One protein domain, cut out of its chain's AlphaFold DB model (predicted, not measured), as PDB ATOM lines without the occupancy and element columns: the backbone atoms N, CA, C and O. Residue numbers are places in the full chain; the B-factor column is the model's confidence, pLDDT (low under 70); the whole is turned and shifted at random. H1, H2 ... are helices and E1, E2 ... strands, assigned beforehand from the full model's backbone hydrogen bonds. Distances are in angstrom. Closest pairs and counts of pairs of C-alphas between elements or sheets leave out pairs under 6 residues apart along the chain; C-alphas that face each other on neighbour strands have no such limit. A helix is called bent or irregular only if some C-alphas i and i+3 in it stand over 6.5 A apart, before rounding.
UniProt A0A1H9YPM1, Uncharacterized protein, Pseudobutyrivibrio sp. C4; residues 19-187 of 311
ATOM      1  N   LYS A  19      22.205  38.344 -34.440       66.56
ATOM      2  CA  LYS A  19      22.134  39.736 -33.996       66.56
ATOM      3  C   LYS A  19      21.297  40.541 -34.990       66.56
ATOM      4  O   LYS A  19      21.804  40.950 -36.034       66.56
ATOM      5  N   ILE A  20      20.032  40.784 -34.655       78.62
ATOM      6  CA  ILE A  20      19.145  41.653 -35.435       78.62
ATOM      7  C   ILE A  20      19.736  43.077 -35.435       78.62
ATOM      8  O   ILE A  20      20.067  43.606 -34.365       78.62
ATOM      9  N   PRO A  21      19.925  43.721 -36.604       80.69
ATOM     10  CA  PRO A  21      20.432  45.087 -36.668       80.69
ATOM     11  C   PRO A  21      19.547  46.046 -35.866       80.69
ATOM     12  O   PRO A  21      18.329  46.015 -36.007       80.69
ATOM     13  N   LYS A  22      20.147  46.952 -35.077       80.81
ATOM     14  CA  LYS A  22      19.404  47.874 -34.187       80.81
ATOM     15  C   LYS A  22      18.260  48.621 -34.890       80.81
ATOM     16  O   LYS A  22      17.193  48.756 -34.316       80.81
ATOM     17  N   HIS A  23      18.467  49.057 -36.135       80.75
ATOM     18  CA  HIS A  23      17.468  49.796 -36.919       80.75
ATOM     19  C   HIS A  23      16.302  48.938 -37.450       80.75
ATOM     20  O   HIS A  23      15.309  49.491 -37.903       80.75
ATOM     21  N   LEU A  24      16.422  47.606 -37.422       83.12
ATOM     22  CA  LEU A  24      15.371  46.659 -37.822       83.12
ATOM     23  C   LEU A  24      14.707  45.988 -36.620       83.12
ATOM     24  O   LEU A  24      13.776  45.210 -36.801       83.12
ATOM     25  N   LYS A  25      15.209  46.262 -35.412       86.56
ATOM     26  CA  LYS A  25      14.733  45.649 -34.179       86.56
ATOM     27  C   LYS A  25      13.307  46.088 -33.856       86.56
ATOM     28  O   LYS A  25      12.488  45.269 -33.470       86.56
ATOM     29  N   GLU A  26      13.016  47.371 -34.019       87.69
ATOM     30  CA  GLU A  26      11.685  47.928 -33.789       87.69
ATOM     31  C   GLU A  26      10.782  47.644 -34.995       87.69
ATOM     32  O   GLU A  26      11.153  47.904 -36.145       87.69
ATOM     33  N   ILE A  27       9.597  47.097 -34.721       85.38
ATOM     34  CA  ILE A  27       8.543  46.832 -35.698       85.38
ATOM     35  C   ILE A  27       7.600  48.033 -35.679       85.38
ATOM     36  O   ILE A  27       6.852  48.209 -34.717       85.38
ATOM     37  N   PRO A  28       7.595  48.870 -36.725       83.88
ATOM     38  CA  PRO A  28       6.742  50.045 -36.757       83.88
ATOM     39  C   PRO A  28       5.263  49.685 -36.577       83.88
ATOM     40  O   PRO A  28       4.801  48.679 -37.104       83.88
ATOM     41  N   LEU A  29       4.479  50.539 -35.914       77.19
ATOM     42  CA  LEU A  29       3.057  50.268 -35.630       77.19
ATOM     43  C   LEU A  29       2.214  49.961 -36.874       77.19
ATOM     44  O   LEU A  29       1.251  49.204 -36.826       77.19
ATOM     45  N   TYR A  30       2.581  50.521 -38.023       73.69
ATOM     46  CA  TYR A  30       1.878  50.211 -39.259       73.69
ATOM     47  C   TYR A  30       2.060  48.737 -39.675       73.69
ATOM     48  O   TYR A  30       1.139  48.155 -40.250       73.69
ATOM     49  N   GLU A  31       3.177  48.101 -39.307       78.50
ATOM     50  CA  GLU A  31       3.428  46.663 -39.473       78.50
ATOM     51  C   GLU A  31       2.671  45.805 -38.459       78.50
ATOM     52  O   GLU A  31       2.508  44.621 -38.703       78.50
ATOM     53  N   THR A  32       2.095  46.347 -37.384       76.62
ATOM     54  CA  THR A  32       1.254  45.551 -36.463       76.62
ATOM     55  C   THR A  32      -0.223  45.523 -36.859       76.62
ATOM     56  O   THR A  32      -1.104  45.095 -36.116       76.62
ATOM     57  N   GLY A  33      -0.525  45.968 -38.084       59.12
ATOM     58  CA  GLY A  33      -1.885  46.037 -38.605       59.12
ATOM     59  C   GLY A  33      -2.657  47.284 -38.179       59.12
ATOM     60  O   GLY A  33      -3.798  47.452 -38.624       59.12
ATOM     61  N   GLU A  34      -2.049  48.187 -37.404       63.22
ATOM     62  CA  GLU A  34      -2.608  49.515 -37.184       63.22
ATOM     63  C   GLU A  34      -2.502  50.321 -38.473       63.22
ATOM     64  O   GLU A  34      -1.445  50.806 -38.872       63.22
ATOM     65  N   ALA A  35      -3.622  50.480 -39.178       54.72
ATOM     66  CA  ALA A  35      -3.641  51.413 -40.286       54.72
ATOM     67  C   ALA A  35      -3.304  52.812 -39.746       54.72
ATOM     68  O   ALA A  35      -4.055  53.356 -38.932       54.72
ATOM     69  N   LEU A  36      -2.238  53.421 -40.276       50.06
ATOM     70  CA  LEU A  36      -2.051  54.872 -40.326       50.06
ATOM     71  C   LEU A  36      -3.216  55.478 -41.133       50.06
ATOM     72  O   LEU A  36      -3.058  55.936 -42.261       50.06
ATOM     73  N   MET A  37      -4.442  55.417 -40.614       47.12
ATOM     74  CA  MET A  37      -5.444  56.404 -40.983       47.12
ATOM     75  C   MET A  37      -4.880  57.735 -40.508       47.12
ATOM     76  O   MET A  37      -4.437  57.834 -39.356       47.12
ATOM     77  N   SER A  38      -4.854  58.739 -41.390       53.41
ATOM     78  CA  SER A  38      -4.469  60.071 -40.945       53.41
ATOM     79  C   SER A  38      -5.378  60.450 -39.776       53.41
ATOM     80  O   SER A  38      -6.570  60.100 -39.743       53.41
ATOM     81  N   SER A  39      -4.784  61.090 -38.769       57.31
ATOM     82  CA  SER A  39      -5.534  61.579 -37.612       57.31
ATOM     83  C   SER A  39      -6.713  62.438 -38.078       57.31
ATOM     84  O   SER A  39      -7.788  62.370 -37.491       57.31
ATOM     85  N   ASP A  40      -6.530  63.138 -39.198       58.31
ATOM     86  CA  ASP A  40      -7.486  64.056 -39.805       58.31
ATOM     87  C   ASP A  40      -8.737  63.338 -40.317       58.31
ATOM     88  O   ASP A  40      -9.837  63.755 -39.983       58.31
ATOM     89  N   TYR A  41      -8.624  62.207 -41.028       56.56
ATOM     90  CA  TYR A  41      -9.813  61.462 -41.482       56.56
ATOM     91  C   TYR A  41     -10.602  60.849 -40.321       56.56
ATOM     92  O   TYR A  41     -11.826  60.761 -40.376       56.56
ATOM     93  N   SER A  42      -9.904  60.421 -39.266       61.88
ATOM     94  CA  SER A  42     -10.556  59.872 -38.070       61.88
ATOM     95  C   SER A  42     -11.250  60.967 -37.261       61.88
ATOM     96  O   SER A  42     -12.325  60.733 -36.715       61.88
ATOM     97  N   PHE A  43     -10.653  62.160 -37.221       63.88
ATOM     98  CA  PHE A  43     -11.225  63.343 -36.594       63.88
ATOM     99  C   PHE A  43     -12.428  63.863 -37.382       63.88
ATOM    100  O   PHE A  43     -13.495  64.004 -36.801       63.88
ATOM    101  N   ILE A  44     -12.303  64.048 -38.699       64.62
ATOM    102  CA  ILE A  44     -13.398  64.475 -39.584       64.62
ATOM    103  C   ILE A  44     -14.557  63.476 -39.514       64.62
ATOM    104  O   ILE A  44     -15.692  63.884 -39.313       64.62
ATOM    105  N   GLY A  45     -14.285  62.169 -39.601       63.66
ATOM    106  CA  GLY A  45     -15.319  61.141 -39.449       63.66
ATOM    107  C   GLY A  45     -15.979  61.163 -38.066       63.66
ATOM    108  O   GLY A  45     -17.193  61.026 -37.971       63.66
ATOM    109  N   GLY A  46     -15.201  61.392 -37.003       65.19
ATOM    110  CA  GLY A  46     -15.724  61.566 -35.646       65.19
ATOM    111  C   GLY A  46     -16.595  62.816 -35.495       65.19
ATOM    112  O   GLY A  46     -17.643  62.745 -34.866       65.19
ATOM    113  N   VAL A  47     -16.203  63.933 -36.112       65.88
ATOM    114  CA  VAL A  47     -16.959  65.194 -36.122       65.88
ATOM    115  C   VAL A  47     -18.245  65.055 -36.931       65.88
ATOM    116  O   VAL A  47     -19.290  65.478 -36.455       65.88
ATOM    117  N   ILE A  48     -18.205  64.421 -38.106       67.50
ATOM    118  CA  ILE A  48     -19.405  64.149 -38.912       67.50
ATOM    119  C   ILE A  48     -20.372  63.276 -38.113       67.50
ATOM    120  O   ILE A  48     -21.522  63.656 -37.950       67.50
ATOM    121  N   LEU A  49     -19.907  62.163 -37.536       67.12
ATOM    122  CA  LEU A  49     -20.747  61.298 -36.701       67.12
ATOM    123  C   LEU A  49     -21.317  62.027 -35.479       67.12
ATOM    124  O   LEU A  49     -22.463  61.792 -35.111       67.12
ATOM    125  N   PHE A  50     -20.539  62.922 -34.869       64.25
ATOM    126  CA  PHE A  50     -20.986  63.747 -33.752       64.25
ATOM    127  C   PHE A  50     -22.071  64.745 -34.175       64.25
ATOM    128  O   PHE A  50     -23.105  64.833 -33.521       64.25
ATOM    129  N   ILE A  51     -21.867  65.466 -35.280       62.97
ATOM    130  CA  ILE A  51     -22.815  66.460 -35.799       62.97
ATOM    131  C   ILE A  51     -24.089  65.778 -36.300       62.97
ATOM    132  O   ILE A  51     -25.173  66.194 -35.913       62.97
ATOM    133  N   THR A  52     -23.982  64.701 -37.084       61.22
ATOM    134  CA  THR A  52     -25.135  63.883 -37.494       61.22
ATOM    135  C   THR A  52     -25.865  63.336 -36.268       61.22
ATOM    136  O   THR A  52     -27.087  63.384 -36.216       61.22
ATOM    137  N   GLY A  53     -25.115  62.899 -35.250       61.78
ATOM    138  CA  GLY A  53     -25.626  62.521 -33.936       61.78
ATOM    139  C   GLY A  53     -26.524  63.592 -33.311       61.78
ATOM    140  O   GLY A  53     -27.671  63.329 -32.966       61.78
ATOM    141  N   MET A  54     -25.990  64.809 -33.198       62.09
ATOM    142  CA  MET A  54     -26.651  65.954 -32.570       62.09
ATOM    143  C   MET A  54     -27.847  66.464 -33.381       62.09
ATOM    144  O   MET A  54     -28.894  66.698 -32.795       62.09
ATOM    145  N   ILE A  55     -27.719  66.598 -34.706       62.66
ATOM    146  CA  ILE A  55     -28.804  67.073 -35.582       62.66
ATOM    147  C   ILE A  55     -30.017  66.150 -35.465       62.66
ATOM    148  O   ILE A  55     -31.116  66.623 -35.221       62.66
ATOM    149  N   PHE A  56     -29.818  64.832 -35.535       60.09
ATOM    150  CA  PHE A  56     -30.922  63.881 -35.404       60.09
ATOM    151  C   PHE A  56     -31.525  63.842 -33.990       60.09
ATOM    152  O   PHE A  56     -32.727  63.633 -33.866       60.09
ATOM    153  N   ILE A  57     -30.732  64.038 -32.928       63.22
ATOM    154  CA  ILE A  57     -31.263  64.148 -31.554       63.22
ATOM    155  C   ILE A  57     -32.124  65.412 -31.405       63.22
ATOM    156  O   ILE A  57     -33.149  65.363 -30.729       63.22
ATOM    157  N   CYS A  58     -31.724  66.518 -32.033       61.56
ATOM    158  CA  CYS A  58     -32.450  67.784 -31.978       61.56
ATOM    159  C   CYS A  58     -33.705  67.799 -32.872       61.56
ATOM    160  O   CYS A  58     -34.745  68.240 -32.403       61.56
ATOM    161  N   ASP A  59     -33.639  67.290 -34.109       58.50
ATOM    162  CA  ASP A  59     -34.765  67.320 -35.067       58.50
ATOM    163  C   ASP A  59     -35.860  66.289 -34.754       58.50
ATOM    164  O   ASP A  59     -37.038  66.549 -34.978       58.50
ATOM    165  N   PHE A  60     -35.509  65.113 -34.221       56.72
ATOM    166  CA  PHE A  60     -36.500  64.085 -33.861       56.72
ATOM    167  C   PHE A  60     -36.962  64.169 -32.399       56.72
ATOM    168  O   PHE A  60     -37.785  63.351 -31.975       56.72
ATOM    169  N   GLY A  61     -36.440  65.137 -31.639       51.06
ATOM    170  CA  GLY A  61     -36.743  65.334 -30.223       51.06
ATOM    171  C   GLY A  61     -38.188  65.743 -29.944       51.06
ATOM    172  O   GLY A  61     -38.697  65.386 -28.882       51.06
ATOM    173  N   ASP A  62     -38.855  66.409 -30.892       51.69
ATOM    174  CA  ASP A  62     -40.165  67.020 -30.632       51.69
ATOM    175  C   ASP A  62     -41.383  66.278 -31.223       51.69
ATOM    176  O   ASP A  62     -42.444  66.357 -30.616       51.69
ATOM    177  N   ASP A  63     -41.274  65.470 -32.294       50.09
ATOM    178  CA  ASP A  63     -42.489  64.966 -32.988       50.09
ATOM    179  C   ASP A  63     -42.561  63.455 -33.313       50.09
ATOM    180  O   ASP A  63     -43.434  63.012 -34.062       50.09
ATOM    181  N   SER A  64     -41.713  62.590 -32.740       46.59
ATOM    182  CA  SER A  64     -41.764  61.152 -33.084       46.59
ATOM    183  C   SER A  64     -41.592  60.181 -31.913       46.59
ATOM    184  O   SER A  64     -40.664  59.381 -31.846       46.59
ATOM    185  N   ILE A  65     -42.609  60.122 -31.047       49.03
ATOM    186  CA  ILE A  65     -42.767  59.083 -30.003       49.03
ATOM    187  C   ILE A  65     -42.762  57.641 -30.588       49.03
ATOM    188  O   ILE A  65     -42.618  56.658 -29.860       49.03
ATOM    189  N   HIS A  66     -42.851  57.483 -31.914       49.16
ATOM    190  CA  HIS A  66     -42.863  56.186 -32.596       49.16
ATOM    191  C   HIS A  66     -41.577  55.807 -33.351       49.16
ATOM    192  O   HIS A  66     -41.493  54.663 -33.818       49.16
ATOM    193  N   LEU A  67     -40.547  56.668 -33.426       47.41
ATOM    194  CA  LEU A  67     -39.227  56.218 -33.886       47.41
ATOM    195  C   LEU A  67     -38.573  55.409 -32.755       47.41
ATOM    196  O   LEU A  67     -37.989  55.926 -31.808       47.41
ATOM    197  N   LYS A  68     -38.798  54.096 -32.846       55.72
ATOM    198  CA  LYS A  68     -38.534  53.040 -31.864       55.72
ATOM    199  C   LYS A  68     -37.243  53.256 -31.050       55.72
ATOM    200  O   LYS A  68     -36.227  53.600 -31.646       55.72
ATOM    201  N   PRO A  69     -37.212  52.897 -29.749       59.78
ATOM    202  CA  PRO A  69     -36.051  53.026 -28.846       59.78
ATOM    203  C   PRO A  69     -34.704  52.527 -29.410       59.78
ATOM    204  O   PRO A  69     -33.644  52.983 -28.995       59.78
ATOM    205  N   TRP A  70     -34.730  51.640 -30.405       50.59
ATOM    206  CA  TRP A  70     -33.573  51.210 -31.191       50.59
ATOM    207  C   TRP A  70     -32.838  52.349 -31.919       50.59
ATOM    208  O   TRP A  70     -31.613  52.326 -31.970       50.59
ATOM    209  N   ALA A  71     -33.551  53.352 -32.443       54.16
ATOM    210  CA  ALA A  71     -32.947  54.513 -33.093       54.16
ATOM    211  C   ALA A  71     -32.147  55.347 -32.081       54.16
ATOM    212  O   ALA A  71     -30.972  55.607 -32.306       54.16
ATOM    213  N   ALA A  72     -32.721  55.647 -30.912       58.88
ATOM    214  CA  ALA A  72     -32.022  56.347 -29.831       58.88
ATOM    215  C   ALA A  72     -30.767  55.589 -29.347       58.88
ATOM    216  O   ALA A  72     -29.723  56.198 -29.117       58.88
ATOM    217  N   VAL A  73     -30.833  54.254 -29.256       62.53
ATOM    218  CA  VAL A  73     -29.679  53.407 -28.897       62.53
ATOM    219  C   VAL A  73     -28.577  53.475 -29.958       62.53
ATOM    220  O   VAL A  73     -27.414  53.675 -29.612       62.53
ATOM    221  N   ILE A  74     -28.919  53.348 -31.246       59.41
ATOM    222  CA  ILE A  74     -27.947  53.464 -32.345       59.41
ATOM    223  C   ILE A  74     -27.291  54.850 -32.324       59.41
ATOM    224  O   ILE A  74     -26.072  54.954 -32.431       59.41
ATOM    225  N   MET A  75     -28.073  55.905 -32.104       61.97
ATOM    226  CA  MET A  75     -27.589  57.284 -32.047       61.97
ATOM    227  C   MET A  75     -26.650  57.534 -30.861       61.97
ATOM    228  O   MET A  75     -25.587  58.135 -31.027       61.97
ATOM    229  N   TYR A  76     -26.971  56.996 -29.683       62.50
ATOM    230  CA  TYR A  76     -26.091  57.052 -28.515       62.50
ATOM    231  C   TYR A  76     -24.779  56.285 -28.743       62.50
ATOM    232  O   TYR A  76     -23.703  56.757 -28.371       62.50
ATOM    233  N   LEU A  77     -24.836  55.131 -29.419       67.94
ATOM    234  CA  LEU A  77     -23.641  54.379 -29.807       67.94
ATOM    235  C   LEU A  77     -22.771  55.156 -30.804       67.94
ATOM    236  O   LEU A  77     -21.551  55.175 -30.641       67.94
ATOM    237  N   LEU A  78     -23.365  55.833 -31.794       63.59
ATOM    238  CA  LEU A  78     -22.632  56.686 -32.738       63.59
ATOM    239  C   LEU A  78     -21.971  57.878 -32.030       63.59
ATOM    240  O   LEU A  78     -20.813  58.187 -32.315       63.59
ATOM    241  N   PHE A  79     -22.653  58.489 -31.059       66.62
ATOM    242  CA  PHE A  79     -22.105  59.560 -30.222       66.62
ATOM    243  C   PHE A  79     -20.910  59.088 -29.377       66.62
ATOM    244  O   PHE A  79     -19.833  59.691 -29.425       66.62
ATOM    245  N   LEU A  80     -21.054  57.972 -28.650       71.38
ATOM    246  CA  LEU A  80     -19.960  57.373 -27.875       71.38
ATOM    247  C   LEU A  80     -18.778  56.977 -28.768       71.38
ATOM    248  O   LEU A  80     -17.617  57.171 -28.398       71.38
ATOM    249  N   PHE A  81     -19.061  56.459 -29.964       69.62
ATOM    250  CA  PHE A  81     -18.039  56.116 -30.942       69.62
ATOM    251  C   PHE A  81     -17.304  57.360 -31.468       69.62
ATOM    252  O   PHE A  81     -16.075  57.349 -31.557       69.62
ATOM    253  N   GLY A  82     -18.019  58.460 -31.727       64.50
ATOM    254  CA  GLY A  82     -17.434  59.760 -32.064       64.50
ATOM    255  C   GLY A  82     -16.498  60.281 -30.968       64.50
ATOM    256  O   GLY A  82     -15.349  60.629 -31.250       64.50
ATOM    257  N   LEU A  83     -16.928  60.238 -29.701       70.06
ATOM    258  CA  LEU A  83     -16.090  60.612 -28.553       70.06
ATOM    259  C   LEU A  83     -14.832  59.740 -28.434       70.06
ATOM    260  O   LEU A  83     -13.735  60.257 -28.205       70.06
ATOM    261  N   TYR A  84     -14.964  58.425 -28.621       75.69
ATOM    262  CA  TYR A  84     -13.826  57.508 -28.635       75.69
ATOM    263  C   TYR A  84     -12.816  57.873 -29.734       75.69
ATOM    264  O   TYR A  84     -11.608  57.947 -29.471       75.69
ATOM    265  N   LEU A  85     -13.301  58.141 -30.951       69.06
ATOM    266  CA  LEU A  85     -12.468  58.515 -32.093       69.06
ATOM    267  C   LEU A  85     -11.737  59.848 -31.881       69.06
ATOM    268  O   LEU A  85     -10.577  59.956 -32.284       69.06
ATOM    269  N   ILE A  86     -12.377  60.825 -31.232       68.88
ATOM    270  CA  ILE A  86     -11.809  62.158 -30.983       68.88
ATOM    271  C   ILE A  86     -10.811  62.137 -29.812       68.88
ATOM    272  O   ILE A  86      -9.695  62.647 -29.940       68.88
ATOM    273  N   PHE A  87     -11.177  61.541 -28.672       72.69
ATOM    274  CA  PHE A  87     -10.431  61.711 -27.418       72.69
ATOM    275  C   PHE A  87      -9.591  60.494 -27.019       72.69
ATOM    276  O   PHE A  87      -8.404  60.630 -26.706       72.69
ATOM    277  N   ALA A  88     -10.178  59.296 -27.021       72.44
ATOM    278  CA  ALA A  88      -9.509  58.094 -26.519       72.44
ATOM    279  C   ALA A  88      -8.448  57.582 -27.502       72.44
ATOM    280  O   ALA A  88      -7.326  57.252 -27.105       72.44
ATOM    281  N   ARG A  89      -8.759  57.598 -28.802       73.75
ATOM    282  CA  ARG A  89      -7.866  57.105 -29.855       73.75
ATOM    283  C   ARG A  89      -6.529  57.844 -29.900       73.75
ATOM    284  O   ARG A  89      -5.493  57.205 -30.074       73.75
ATOM    285  N   LYS A  90      -6.524  59.169 -29.703       72.12
ATOM    286  CA  LYS A  90      -5.290  59.975 -29.698       72.12
ATOM    287  C   LYS A  90      -4.357  59.572 -28.551       72.12
ATOM    288  O   LYS A  90      -3.158  59.425 -28.768       72.12
ATOM    289  N   LYS A  91      -4.905  59.344 -27.350       74.38
ATOM    290  CA  LYS A  91      -4.130  58.882 -26.185       74.38
ATOM    291  C   LYS A  91      -3.599  57.463 -26.377       74.38
ATOM    292  O   LYS A  91      -2.427  57.220 -26.109       74.38
ATOM    293  N   VAL A  92      -4.435  56.554 -26.882       76.19
ATOM    294  CA  VAL A  92      -4.033  55.174 -27.204       76.19
ATOM    295  C   VAL A  92      -2.885  55.159 -28.212       76.19
ATOM    296  O   VAL A  92      -1.888  54.475 -27.999       76.19
ATOM    297  N   ARG A  93      -2.983  55.967 -29.271       74.56
ATOM    298  CA  ARG A  93      -1.936  56.079 -30.288       74.56
ATOM    299  C   ARG A  93      -0.626  56.617 -29.715       74.56
ATOM    300  O   ARG A  93       0.411  56.005 -29.919       74.56
ATOM    301  N   ALA A  94      -0.677  57.706 -28.946       77.38
ATOM    302  CA  ALA A  94       0.516  58.275 -28.318       77.38
ATOM    303  C   ALA A  94       1.199  57.297 -27.342       77.38
ATOM    304  O   ALA A  94       2.418  57.329 -27.187       77.38
ATOM    305  N   TYR A  95       0.427  56.428 -26.681       79.50
ATOM    306  CA  TYR A  95       0.978  55.355 -25.854       79.50
ATOM    307  C   TYR A  95       1.707  54.309 -26.704       79.50
ATOM    308  O   TYR A  95       2.858  53.993 -26.414       79.50
ATOM    309  N   ARG A  96       1.069  53.822 -27.776       76.25
ATOM    310  CA  ARG A  96       1.640  52.808 -28.676       76.25
ATOM    311  C   ARG A  96       2.863  53.310 -29.444       76.25
ATOM    312  O   ARG A  96       3.811  52.564 -29.620       76.25
ATOM    313  N   GLU A  97       2.907  54.587 -29.825       77.62
ATOM    314  CA  GLU A  97       4.081  55.181 -30.493       77.62
ATOM    315  C   GLU A  97       5.324  55.209 -29.589       77.62
ATOM    316  O   GLU A  97       6.444  55.214 -30.089       77.62
ATOM    317  N   LYS A  98       5.143  55.190 -28.263       80.44
ATOM    318  CA  LYS A  98       6.241  55.084 -27.287       80.44
ATOM    319  C   LYS A  98       6.593  53.641 -26.921       80.44
ATOM    320  O   LYS A  98       7.660  53.409 -26.368       80.44
ATOM    321  N   HIS A  99       5.695  52.702 -27.195       80.56
ATOM    322  CA  HIS A  99       5.807  51.296 -26.824       80.56
ATOM    323  C   HIS A  99       5.669  50.462 -28.095       80.56
ATOM    324  O   HIS A  99       4.615  49.901 -28.392       80.56
ATOM    325  N   ILE A 100       6.739  50.461 -28.886       84.75
ATOM    326  CA  ILE A 100       6.774  49.825 -30.198       84.75
ATOM    327  C   ILE A 100       7.156  48.346 -30.022       84.75
ATOM    328  O   ILE A 100       8.097  48.057 -29.280       84.75
ATOM    329  N   PRO A 101       6.466  47.404 -30.687       88.00
ATOM    330  CA  PRO A 101       6.864  46.000 -30.684       88.00
ATOM    331  C   PRO A 101       8.276  45.805 -31.238       88.00
ATOM    332  O   PRO A 101       8.720  46.551 -32.112       88.00
ATOM    333  N   SER A 102       8.993  44.790 -30.760       89.75
ATOM    334  CA  SER A 102      10.383  44.564 -31.167       89.75
ATOM    335  C   SER A 102      10.690  43.104 -31.467       89.75
ATOM    336  O   SER A 102      10.288  42.219 -30.715       89.75
ATOM    337  N   MET A 103      11.462  42.863 -32.525       89.31
ATOM    338  CA  MET A 103      12.051  41.563 -32.835       89.31
ATOM    339  C   MET A 103      13.304  41.336 -31.984       89.31
ATOM    340  O   MET A 103      14.242  42.134 -32.015       89.31
ATOM    341  N   ASP A 104      13.338  40.223 -31.266       87.19
ATOM    342  CA  ASP A 104      14.507  39.699 -30.564       87.19
ATOM    343  C   ASP A 104      14.964  38.378 -31.200       87.19
ATOM    344  O   ASP A 104      14.329  37.867 -32.121       87.19
ATOM    345  N   GLY A 105      16.091  37.824 -30.742       81.56
ATOM    346  CA  GLY A 105      16.630  36.569 -31.286       81.56
ATOM    347  C   GLY A 105      15.745  35.345 -31.021       81.56
ATOM    348  O   GLY A 105      15.820  34.365 -31.751       81.56
ATOM    349  N   ASP A 106      14.883  35.406 -30.008       83.75
ATOM    350  CA  ASP A 106      14.041  34.303 -29.539       83.75
ATOM    351  C   ASP A 106      12.531  34.534 -29.706       83.75
ATOM    352  O   ASP A 106      11.732  33.654 -29.383       83.75
ATOM    353  N   GLY A 107      12.125  35.681 -30.249       88.56
ATOM    354  CA  GLY A 107      10.725  35.964 -30.537       88.56
ATOM    355  C   GLY A 107      10.439  37.438 -30.779       88.56
ATOM    356  O   GLY A 107      11.336  38.235 -31.050       88.56
ATOM    357  N   ILE A 108       9.165  37.798 -30.667       90.31
ATOM    358  CA  ILE A 108       8.672  39.163 -30.832       90.31
ATOM    359  C   ILE A 108       8.020  39.610 -29.530       90.31
ATOM    360  O   ILE A 108       7.120  38.941 -29.015       90.31
ATOM    361  N   ASN A 109       8.472  40.753 -29.019       90.19
ATOM    362  CA  ASN A 109       7.924  41.371 -27.819       90.19
ATOM    363  C   ASN A 109       6.857  42.393 -28.205       90.19
ATOM    364  O   ASN A 109       7.097  43.284 -29.023       90.19
ATOM    365  N   TYR A 110       5.708  42.284 -27.553       85.88
ATOM    366  CA  TYR A 110       4.571  43.177 -27.656       85.88
ATOM    367  C   TYR A 110       4.366  43.871 -26.312       85.88
ATOM    368  O   TYR A 110       3.951  43.232 -25.340       85.88
ATOM    369  N   PRO A 111       4.639  45.177 -26.222       81.69
ATOM    370  CA  PRO A 111       4.303  45.926 -25.029       81.69
ATOM    371  C   PRO A 111       2.788  46.174 -24.985       81.69
ATOM    372  O   PRO A 111       2.194  46.754 -25.897       81.69
ATOM    373  N   TRP A 112       2.151  45.722 -23.910       74.00
ATOM    374  CA  TRP A 112       0.727  45.895 -23.651       74.00
ATOM    375  C   TRP A 112       0.470  47.079 -22.717       74.00
ATOM    376  O   TRP A 112       1.367  47.587 -22.040       74.00
ATOM    377  N   PHE A 113      -0.792  47.508 -22.648       66.62
ATOM    378  CA  PHE A 113      -1.213  48.516 -21.679       66.62
ATOM    379  C   PHE A 113      -0.841  48.088 -20.253       66.62
ATOM    380  O   PHE A 113      -0.920  46.910 -19.911       66.62
ATOM    381  N   PHE A 114      -0.473  49.070 -19.426       70.12
ATOM    382  CA  PHE A 114       0.007  48.881 -18.049       70.12
ATOM    383  C   PHE A 114       1.403  48.252 -17.915       70.12
ATOM    384  O   PHE A 114       1.768  47.825 -16.825       70.12
ATOM    385  N   GLY A 115       2.208  48.243 -18.984       66.50
ATOM    386  CA  GLY A 115       3.602  47.788 -18.915       66.50
ATOM    387  C   GLY A 115       3.756  46.269 -18.828       66.50
ATOM    388  O   GLY A 115       4.818  45.784 -18.453       66.50
ATOM    389  N   ILE A 116       2.703  45.519 -19.162       76.00
ATOM    390  CA  ILE A 116       2.783  44.069 -19.330       76.00
ATOM    391  C   ILE A 116       3.462  43.810 -20.674       76.00
ATOM    392  O   ILE A 116       2.971  44.258 -21.706       76.00
ATOM    393  N   GLU A 117       4.579  43.094 -20.680       78.38
ATOM    394  CA  GLU A 117       5.215  42.641 -21.916       78.38
ATOM    395  C   GLU A 117       4.729  41.232 -22.241       78.38
ATOM    396  O   GLU A 117       4.859  40.314 -21.432       78.38
ATOM    397  N   ASN A 118       4.148  41.067 -23.426       85.06
ATOM    398  CA  ASN A 118       3.796  39.763 -23.958       85.06
ATOM    399  C   ASN A 118       4.839  39.362 -25.004       85.06
ATOM    400  O   ASN A 118       5.166  40.155 -25.887       85.06
ATOM    401  N   LYS A 119       5.376  38.148 -24.913       89.75
ATOM    402  CA  LYS A 119       6.414  37.665 -25.824       89.75
ATOM    403  C   LYS A 119       5.948  36.408 -26.525       89.75
ATOM    404  O   LYS A 119       5.616  35.425 -25.872       89.75
ATOM    405  N   HIS A 120       6.016  36.441 -27.848       92.19
ATOM    406  CA  HIS A 120       5.680  35.311 -28.698       92.19
ATOM    407  C   HIS A 120       6.928  34.753 -29.362       92.19
ATOM    408  O   HIS A 120       7.646  35.482 -30.052       92.19
ATOM    409  N   SER A 121       7.198  33.465 -29.154       92.69
ATOM    410  CA  SER A 121       8.376  32.810 -29.733       92.69
ATOM    411  C   SER A 121       8.233  32.621 -31.246       92.69
ATOM    412  O   SER A 121       7.123  32.536 -31.774       92.69
ATOM    413  N   TYR A 122       9.349  32.511 -31.972       93.31
ATOM    414  CA  TYR A 122       9.290  32.209 -33.410       93.31
ATOM    415  C   TYR A 122       8.666  30.842 -33.713       93.31
ATOM    416  O   TYR A 122       8.064  30.681 -34.770       93.31
ATOM    417  N   LEU A 123       8.741  29.893 -32.774       92.75
ATOM    418  CA  LEU A 123       8.060  28.608 -32.895       92.75
ATOM    419  C   LEU A 123       6.533  28.783 -32.890       92.75
ATOM    420  O   LEU A 123       5.866  28.236 -33.759       92.75
ATOM    421  N   GLU A 124       5.985  29.612 -31.993       93.62
ATOM    422  CA  GLU A 124       4.543  29.920 -31.975       93.62
ATOM    423  C   GLU A 124       4.083  30.564 -33.287       93.62
ATOM    424  O   GLU A 124       3.045  30.202 -33.843       93.62
ATOM    425  N   TRP A 125       4.875  31.498 -33.818       93.06
ATOM    426  CA  TRP A 125       4.604  32.105 -35.119       93.06
ATOM    427  C   TRP A 125       4.672  31.094 -36.265       93.06
ATOM    428  O   TRP A 125       3.845  31.158 -37.177       93.06
ATOM    429  N   ALA A 126       5.628  30.165 -36.222       91.38
ATOM    430  CA  ALA A 126       5.800  29.135 -37.239       91.38
ATOM    431  C   ALA A 126       4.629  28.142 -37.222       91.38
ATOM    432  O   ALA A 126       4.048  27.867 -38.271       91.38
ATOM    433  N   ASP A 127       4.221  27.682 -36.039       91.50
ATOM    434  CA  ASP A 127       3.068  26.797 -35.861       91.50
ATOM    435  C   ASP A 127       1.771  27.480 -36.319       91.50
ATOM    436  O   ASP A 127       0.946  26.874 -37.004       91.50
ATOM    437  N   SER A 128       1.611  28.773 -36.019       89.88
ATOM    438  CA  SER A 128       0.475  29.570 -36.491       89.88
ATOM    439  C   SER A 128       0.462  29.714 -38.019       89.88
ATOM    440  O   SER A 128      -0.584  29.571 -38.651       89.88
ATOM    441  N   ALA A 129       1.623  29.952 -38.638       88.69
ATOM    442  CA  ALA A 129       1.745  30.026 -40.091       88.69
ATOM    443  C   ALA A 129       1.429  28.677 -40.761       88.69
ATOM    444  O   ALA A 129       0.677  28.655 -41.734       88.69
ATOM    445  N   LEU A 130       1.922  27.563 -40.206       86.31
ATOM    446  CA  LEU A 130       1.610  26.204 -40.671       86.31
ATOM    447  C   LEU A 130       0.126  25.856 -40.518       86.31
ATOM    448  O   LEU A 130      -0.443  25.187 -41.378       86.31
ATOM    449  N   ALA A 131      -0.522  26.342 -39.457       85.00
ATOM    450  CA  ALA A 131      -1.970  26.241 -39.278       85.00
ATOM    451  C   ALA A 131      -2.764  27.095 -40.290       85.00
ATOM    452  O   ALA A 131      -3.991  27.032 -40.336       85.00
ATOM    453  N   GLY A 132      -2.075  27.889 -41.113       81.00
ATOM    454  CA  GLY A 132      -2.660  28.737 -42.138       81.00
ATOM    455  C   GLY A 132      -3.022  30.137 -41.666       81.00
ATOM    456  O   GLY A 132      -3.698  30.854 -42.390       81.00
ATOM    457  N   HIS A 133      -2.562  30.595 -40.500       85.69
ATOM    458  CA  HIS A 133      -2.787  31.970 -40.022       85.69
ATOM    459  C   HIS A 133      -1.840  33.003 -40.663       85.69
ATOM    460  O   HIS A 133      -1.465  34.015 -40.061       85.69
ATOM    461  N   TYR A 134      -1.472  32.757 -41.909       85.19
ATOM    462  CA  TYR A 134      -0.746  33.650 -42.792       85.19
ATOM    463  C   TYR A 134      -1.656  33.995 -43.974       85.19
ATOM    464  O   TYR A 134      -2.538  33.209 -44.283       85.19
ATOM    465  N   LYS A 135      -1.507  35.166 -44.600       82.25
ATOM    466  CA  LYS A 135      -2.137  35.458 -45.894       82.25
ATOM    467  C   LYS A 135      -1.432  36.559 -46.673       82.25
ATOM    468  O   LYS A 135      -0.828  37.476 -46.102       82.25
ATOM    469  N   VAL A 136      -1.647  36.571 -47.983       80.50
ATOM    470  CA  VAL A 136      -1.258  37.681 -48.860       80.50
ATOM    471  C   VAL A 136      -2.314  38.788 -48.802       80.50
ATOM    472  O   VAL A 136      -3.316  38.800 -49.522       80.50
ATOM    473  N   GLY A 137      -2.083  39.754 -47.917       75.75
ATOM    474  CA  GLY A 137      -2.953  40.900 -47.699       75.75
ATOM    475  C   GLY A 137      -2.912  41.965 -48.808       75.75
ATOM    476  O   GLY A 137      -2.241  41.839 -49.833       75.75
ATOM    477  N   PRO A 138      -3.639  43.078 -48.609       69.25
ATOM    478  CA  PRO A 138      -3.756  44.157 -49.589       69.25
ATOM    479  C   PRO A 138      -2.513  45.046 -49.713       69.25
ATOM    480  O   PRO A 138      -2.456  45.864 -50.623       69.25
ATOM    481  N   ARG A 139      -1.568  44.960 -48.770       70.88
ATOM    482  CA  ARG A 139      -0.350  45.790 -48.737       70.88
ATOM    483  C   ARG A 139       0.934  44.980 -48.553       70.88
ATOM    484  O   ARG A 139       2.012  45.570 -48.497       70.88
ATOM    485  N   GLY A 140       0.807  43.660 -48.441       79.38
ATOM    486  CA  GLY A 140       1.914  42.758 -48.185       79.38
ATOM    487  C   GLY A 140       1.502  41.518 -47.403       79.38
ATOM    488  O   GLY A 140       0.347  41.099 -47.461       79.38
ATOM    489  N   PHE A 141       2.456  40.940 -46.690       85.31
ATOM    490  CA  PHE A 141       2.345  39.644 -46.030       85.31
ATOM    491  C   PHE A 141       1.829  39.781 -44.613       85.31
ATOM    492  O   PHE A 141       2.476  40.411 -43.785       85.31
ATOM    493  N   GLU A 142       0.662  39.199 -44.349       87.50
ATOM    494  CA  GLU A 142       0.008  39.280 -43.052       87.50
ATOM    495  C   GLU A 142       0.155  37.961 -42.302       87.50
ATOM    496  O   GLU A 142      -0.344  36.936 -42.750       87.50
ATOM    497  N   PHE A 143       0.778  38.006 -41.134       89.19
ATOM    498  CA  PHE A 143       0.822  36.903 -40.183       89.19
ATOM    499  C   PHE A 143      -0.047  37.252 -38.995       89.19
ATOM    500  O   PHE A 143      -0.158  38.423 -38.617       89.19
ATOM    501  N   ARG A 144      -0.650  36.246 -38.377       88.44
ATOM    502  CA  ARG A 144      -1.358  36.436 -37.120       88.44
ATOM    503  C   ARG A 144      -1.071  35.313 -36.144       88.44
ATOM    504  O   ARG A 144      -0.837  34.173 -36.539       88.44
ATOM    505  N   LEU A 145      -1.164  35.661 -34.872       88.31
ATOM    506  CA  LEU A 145      -1.008  34.761 -33.745       88.31
ATOM    507  C   LEU A 145      -1.977  35.222 -32.653       88.31
ATOM    508  O   LEU A 145      -1.763  36.246 -32.008       88.31
ATOM    509  N   GLY A 146      -3.099  34.516 -32.497       84.44
ATOM    510  CA  GLY A 146      -4.188  34.972 -31.629       84.44
ATOM    511  C   GLY A 146      -4.710  36.356 -32.044       84.44
ATOM    512  O   GLY A 146      -5.219  36.522 -33.154       84.44
ATOM    513  N   PHE A 147      -4.578  37.343 -31.153       80.69
ATOM    514  CA  PHE A 147      -4.951  38.740 -31.412       80.69
ATOM    515  C   PHE A 147      -3.831  39.572 -32.047       80.69
ATOM    516  O   PHE A 147      -4.101  40.669 -32.538       80.69
ATOM    517  N   GLU A 148      -2.601  39.055 -32.074       84.94
ATOM    518  CA  GLU A 148      -1.462  39.758 -32.647       84.94
ATOM    519  C   GLU A 148      -1.414  39.604 -34.162       84.94
ATOM    520  O   GLU A 148      -1.768  38.568 -34.738       84.94
ATOM    521  N   LYS A 149      -0.957  40.665 -34.824       87.19
ATOM    522  CA  LYS A 149      -0.830  40.729 -36.277       87.19
ATOM    523  C   LYS A 149       0.506  41.353 -36.652       87.19
ATOM    524  O   LYS A 149       0.909  42.351 -36.067       87.19
ATOM    525  N   LEU A 150       1.144  40.793 -37.672       88.44
ATOM    526  CA  LEU A 150       2.303  41.368 -38.346       88.44
ATOM    527  C   LEU A 150       2.004  41.518 -39.830       88.44
ATOM    528  O   LEU A 150       1.335  40.678 -40.426       88.44
ATOM    529  N   VAL A 151       2.470  42.605 -40.420       87.50
ATOM    530  CA  VAL A 151       2.258  42.991 -41.807       87.50
ATOM    531  C   VAL A 151       3.586  43.467 -42.355       87.50
ATOM    532  O   VAL A 151       4.048  44.536 -41.987       87.50
ATOM    533  N   PHE A 152       4.172  42.704 -43.268       87.00
ATOM    534  CA  PHE A 152       5.394  43.109 -43.955       87.00
ATOM    535  C   PHE A 152       5.047  43.697 -45.318       87.00
ATOM    536  O   PHE A 152       4.384  43.054 -46.133       87.00
ATOM    537  N   PHE A 153       5.454  44.940 -45.549       77.88
ATOM    538  CA  PHE A 153       4.983  45.780 -46.641       77.88
ATOM    539  C   PHE A 153       5.726  45.571 -47.949       77.88
ATOM    540  O   PHE A 153       6.947  45.467 -47.995       77.88
ATOM    541  N   TYR A 154       4.953  45.660 -49.029       71.19
ATOM    542  CA  TYR A 154       5.436  45.647 -50.408       71.19
ATOM    543  C   TYR A 154       5.389  47.021 -51.098       71.19
ATOM    544  O   TYR A 154       5.955  47.185 -52.173       71.19
ATOM    545  N   ASN A 155       4.722  48.010 -50.497       60.91
ATOM    546  CA  ASN A 155       4.316  49.246 -51.175       60.91
ATOM    547  C   ASN A 155       5.503  50.067 -51.739       60.91
ATOM    548  O   ASN A 155       6.507  50.281 -51.059       60.91
ATOM    549  N   VAL A 156       5.359  50.550 -52.979       52.69
ATOM    550  CA  VAL A 156       6.397  51.203 -53.802       52.69
ATOM    551  C   VAL A 156       6.640  52.670 -53.411       52.69
ATOM    552  O   VAL A 156       7.721  53.201 -53.656       52.69
ATOM    553  N   GLY A 157       5.681  53.319 -52.740       53.44
ATOM    554  CA  GLY A 157       5.730  54.762 -52.459       53.44
ATOM    555  C   GLY A 157       6.796  55.240 -51.459       53.44
ATOM    556  O   GLY A 157       7.095  56.430 -51.439       53.44
ATOM    557  N   ILE A 158       7.380  54.356 -50.636       61.31
ATOM    558  CA  ILE A 158       8.387  54.729 -49.620       61.31
ATOM    559  C   ILE A 158       9.561  53.744 -49.672       61.31
ATOM    560  O   ILE A 158       9.545  52.682 -49.049       61.31
ATOM    561  N   SER A 159      10.600  54.089 -50.439       68.88
ATOM    562  CA  SER A 159      11.699  53.169 -50.777       68.88
ATOM    563  C   SER A 159      12.459  52.642 -49.555       68.88
ATOM    564  O   SER A 159      12.795  51.456 -49.509       68.88
ATOM    565  N   LYS A 160      12.702  53.494 -48.551       78.19
ATOM    566  CA  LYS A 160      13.432  53.121 -47.332       78.19
ATOM    567  C   LYS A 160      12.608  52.203 -46.431       78.19
ATOM    568  O   LYS A 160      13.053  51.100 -46.140       78.19
ATOM    569  N   GLU A 161      11.396  52.613 -46.059       76.81
ATOM    570  CA  GLU A 161      10.509  51.825 -45.187       76.81
ATOM    571  C   GLU A 161      10.174  50.462 -45.792       76.81
ATOM    572  O   GLU A 161      10.200  49.456 -45.091       76.81
ATOM    573  N   ARG A 162       9.952  50.405 -47.112       77.69
ATOM    574  CA  ARG A 162       9.778  49.142 -47.836       77.69
ATOM    575  C   ARG A 162      11.009  48.248 -47.714       77.69
ATOM    576  O   ARG A 162      10.876  47.059 -47.453       77.69
ATOM    577  N   THR A 163      12.201  48.806 -47.921       82.19
ATOM    578  CA  THR A 163      13.453  48.038 -47.838       82.19
ATOM    579  C   THR A 163      13.668  47.499 -46.425       82.19
ATOM    580  O   THR A 163      14.045  46.342 -46.262       82.19
ATOM    581  N   ASP A 164      13.375  48.304 -45.407       86.31
ATOM    582  CA  ASP A 164      13.464  47.882 -44.010       86.31
ATOM    583  C   ASP A 164      12.410  46.811 -43.680       86.31
ATOM    584  O   ASP A 164      12.735  45.821 -43.027       86.31
ATOM    585  N   SER A 165      11.189  46.939 -44.209       86.19
ATOM    586  CA  SER A 165      10.124  45.936 -44.069       86.19
ATOM    587  C   SER A 165      10.492  44.602 -44.720       86.19
ATOM    588  O   SER A 165      10.361  43.547 -44.105       86.19
ATOM    589  N   GLN A 166      11.047  44.641 -45.935       86.62
ATOM    590  CA  GLN A 166      11.555  43.464 -46.637       86.62
ATOM    591  C   GLN A 166      12.687  42.787 -45.852       86.62
ATOM    592  O   GLN A 166      12.728  41.563 -45.746       86.62
ATOM    593  N   ARG A 167      13.611  43.566 -45.275       87.62
ATOM    594  CA  ARG A 167      14.688  43.021 -44.437       87.62
ATOM    595  C   ARG A 167      14.142  42.383 -43.160       87.62
ATOM    596  O   ARG A 167      14.566  41.278 -42.834       87.62
ATOM    597  N   ARG A 168      13.191  43.030 -42.475       89.50
ATOM    598  CA  ARG A 168      12.508  42.456 -41.301       89.50
ATOM    599  C   ARG A 168      11.782  41.165 -41.655       89.50
ATOM    600  O   ARG A 168      11.941  40.181 -40.942       89.50
ATOM    601  N   TYR A 169      11.073  41.134 -42.783       90.81
ATOM    602  CA  TYR A 169      10.431  39.915 -43.266       90.81
ATOM    603  C   TYR A 169      11.430  38.788 -43.499       90.81
ATOM    604  O   TYR A 169      11.174  37.666 -43.086       90.81
ATOM    605  N   ASN A 170      12.560  39.068 -44.150       89.88
ATOM    606  CA  ASN A 170      13.557  38.035 -44.422       89.88
ATOM    607  C   ASN A 170      14.111  37.449 -43.116       89.88
ATOM    608  O   ASN A 170      14.171  36.233 -42.988       89.88
ATOM    609  N   ILE A 171      14.421  38.297 -42.127       90.25
ATOM    610  CA  ILE A 171      14.859  37.859 -40.792       90.25
ATOM    611  C   ILE A 171      13.769  37.020 -40.113       90.25
ATOM    612  O   ILE A 171      14.042  35.938 -39.601       90.25
ATOM    613  N   PHE A 172      12.523  37.497 -40.139       91.94
ATOM    614  CA  PHE A 172      11.379  36.794 -39.568       91.94
ATOM    615  C   PHE A 172      11.187  35.417 -40.218       91.94
ATOM    616  O   PHE A 172      11.138  34.409 -39.521       91.94
ATOM    617  N   ARG A 173      11.156  35.359 -41.554       90.88
ATOM    618  CA  ARG A 173      11.023  34.131 -42.349       90.88
ATOM    619  C   ARG A 173      12.154  33.152 -42.064       90.88
ATOM    620  O   ARG A 173      11.877  31.970 -41.922       90.88
ATOM    621  N   GLU A 174      13.401  33.619 -41.988       90.94
ATOM    622  CA  GLU A 174      14.542  32.769 -41.633       90.94
ATOM    623  C   GLU A 174      14.324  32.091 -40.278       90.94
ATOM    624  O   GLU A 174      14.436  30.873 -40.196       90.94
ATOM    625  N   HIS A 175      13.920  32.845 -39.253       91.19
ATOM    626  CA  HIS A 175      13.629  32.273 -37.939       91.19
ATOM    627  C   HIS A 175      12.439  31.302 -37.950       91.19
ATOM    628  O   HIS A 175      12.491  30.272 -37.275       91.19
ATOM    629  N   LEU A 176      11.387  31.574 -38.734       92.00
ATOM    630  CA  LEU A 176      10.268  30.635 -38.883       92.00
ATOM    631  C   LEU A 176      10.701  29.328 -39.555       92.00
ATOM    632  O   LEU A 176      10.326  28.251 -39.097       92.00
ATOM    633  N   VAL A 177      11.495  29.416 -40.624       90.94
ATOM    634  CA  VAL A 177      12.004  28.256 -41.374       90.94
ATOM    635  C   VAL A 177      12.990  27.442 -40.538       90.94
ATOM    636  O   VAL A 177      12.976  26.216 -40.602       90.94
ATOM    637  N   GLU A 178      13.817  28.097 -39.722       90.19
ATOM    638  CA  GLU A 178      14.701  27.427 -38.759       90.19
ATOM    639  C   GLU A 178      13.896  26.603 -37.737       90.19
ATOM    640  O   GLU A 178      14.304  25.494 -37.397       90.19
ATOM    641  N   CYS A 179      12.741  27.106 -37.282       89.56
ATOM    642  CA  CYS A 179      11.849  26.372 -36.379       89.56
ATOM    643  C   CYS A 179      11.071  25.256 -37.098       89.56
ATOM    644  O   CYS A 179      10.867  24.182 -36.537       89.56
ATOM    645  N   GLN A 180      10.620  25.515 -38.328       90.19
ATOM    646  CA  GLN A 180       9.773  24.627 -39.126       90.19
ATOM    647  C   GLN A 180      10.213  24.649 -40.607       90.19
ATOM    648  O   GLN A 180       9.710  25.460 -41.393       90.19
ATOM    649  N   PRO A 181      11.104  23.735 -41.046       90.06
ATOM    650  CA  PRO A 181      11.698  23.769 -42.392       90.06
ATOM    651  C   PRO A 181      10.696  23.686 -43.553       90.06
ATOM    652  O   PRO A 181      10.964  24.184 -44.646       90.06
ATOM    653  N   MET A 182       9.518  23.096 -43.323       86.62
ATOM    654  CA  MET A 182       8.439  22.999 -44.317       86.62
ATOM    655  C   MET A 182       7.926  24.370 -44.788       86.62
ATOM    656  O   MET A 182       7.427  24.492 -45.907       86.62
ATOM    657  N   LEU A 183       8.091  25.414 -43.969       86.38
ATOM    658  CA  LEU A 183       7.685  26.774 -44.315       86.38
ATOM    659  C   LEU A 183       8.534  27.397 -45.432       86.38
ATOM    660  O   LEU A 183       8.090  28.374 -46.033       86.38
ATOM    661  N   ASP A 184       9.716  26.860 -45.763       86.44
ATOM    662  CA  ASP A 184      10.568  27.458 -46.805       86.44
ATOM    663  C   ASP A 184       9.903  27.429 -48.190       86.44
ATOM    664  O   ASP A 184      10.080  28.352 -48.986       86.44
ATOM    665  N   GLN A 185       9.092  26.401 -48.457       81.69
ATOM    666  CA  GLN A 185       8.353  26.258 -49.714       81.69
ATOM    667  C   GLN A 185       7.002  26.984 -49.692       81.69
ATOM    668  O   GLN A 185       6.527  27.407 -50.740       81.69
ATOM    669  N   GLN A 186       6.394  27.145 -48.512       81.50
ATOM    670  CA  GLN A 186       5.066  27.750 -48.361       81.50
ATOM    671  C   GLN A 186       5.118  29.277 -48.260       81.50
ATOM    672  O   GLN A 186       4.220  29.963 -48.739       81.50
ATOM    673  N   LEU A 187       6.157  29.828 -47.623       84.38
ATOM    674  CA  LEU A 187       6.257  31.264 -47.392       84.38
ATOM    675  C   LEU A 187       6.857  31.984 -48.611       84.38
ATOM    676  O   LEU A 187       8.019  31.731 -48.966       84.38
TER     677      LEU A 187
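This is residues 19 to 187 of the 311 residues of an uncharacterized protein of Pseudobutyrivibrio sp. C4 (UniProt A0A1H9YPM1). A small head of sheet and helices has a long helical arm: H3 and H4a make a helical hairpin that reaches far from the head, and H4b, the second arm of the bent helix H4, runs back toward it. In the head, H5 and H6 cover one face of the three-stranded sheet E3 E4 E5 as two layers, and the hairpin E1 E2 is a separate small sheet. The printed part has 169 residues with seven named helices and five named strands, in the order H1 H2 H3 H4 E1 E2 H5 E3 E4 E5 H6 H7; both sheets are antiparallel, and the class is mixed. The whole is loose and elongated, with a radius of gyration of the C-alphas of 21.2 A and spans of 69 by 35 by 31 A.

E3, residues 134 to 136, E4, 140 to 145, and E5, 148 to 153, form a meander, each strand the antiparallel neighbour of the one before; within hydrogen-bond range are N 135 and O 142, 2.8 A, and N 143 and O 150, 2.8 A. H6, residues 159 to 179, is over E5, only just slantwise at 31 degrees on the local plane; the closest C-alphas are those of Phe 152 and Ser 165, 5.5 A. H5, residues 122 to 130, on the same face, touches H6 about perpendicular at 90 degrees, closest at the C-alphas of Ala 126 and Leu 176, 5.0 A. H6, the hub, only just touches H1, residues 22 to 25, and touches H7, 183 to 186, only at the corner, each with 3 pairs of C-alphas within 8 A. H2, residues 29 to 32, stands at the sheet's level, its height 2.0 A. E1, residues 107 to 111, and E2, 117 to 121, are a hairpin, with N 108 and O 120 2.8 A apart. H4, residues 69 to 98, was assigned as one helix by its hydrogen bonds but is bent, C-alphas 86 and 89 being 6.5 A apart; its arms are H4a, 69 to 86, and H4b, 89 to 98. H3, residues 39 to 59, touches H4a at a shallow tilt of 30 degrees, opposite ways, closest at the C-alphas of Gly 46 and Gly 82, 4.4 A. Every O i to N i+4 pair is within hydrogen-bond range in H3, H4a, H5 and H6, and 5 of 6 in H4b; H1, H2 and H7 are too short for such a pair.

H6 is 30.4 A long, H3 29.9 A and H4a 26.0 A. H1 begins at C-alpha 22 (19.404, 47.874, -34.187), and H7 ends at C-alpha 186 (5.066, 27.750, -48.361).

The C-alphas farthest apart are those of Lys 19 and Asp 63, 69.4 A; residues 61 to 70 stand free. The printed part has no cut and no long link. Its mean pLDDT is 75.3, with 60 residues under 70, among them 33 to 79.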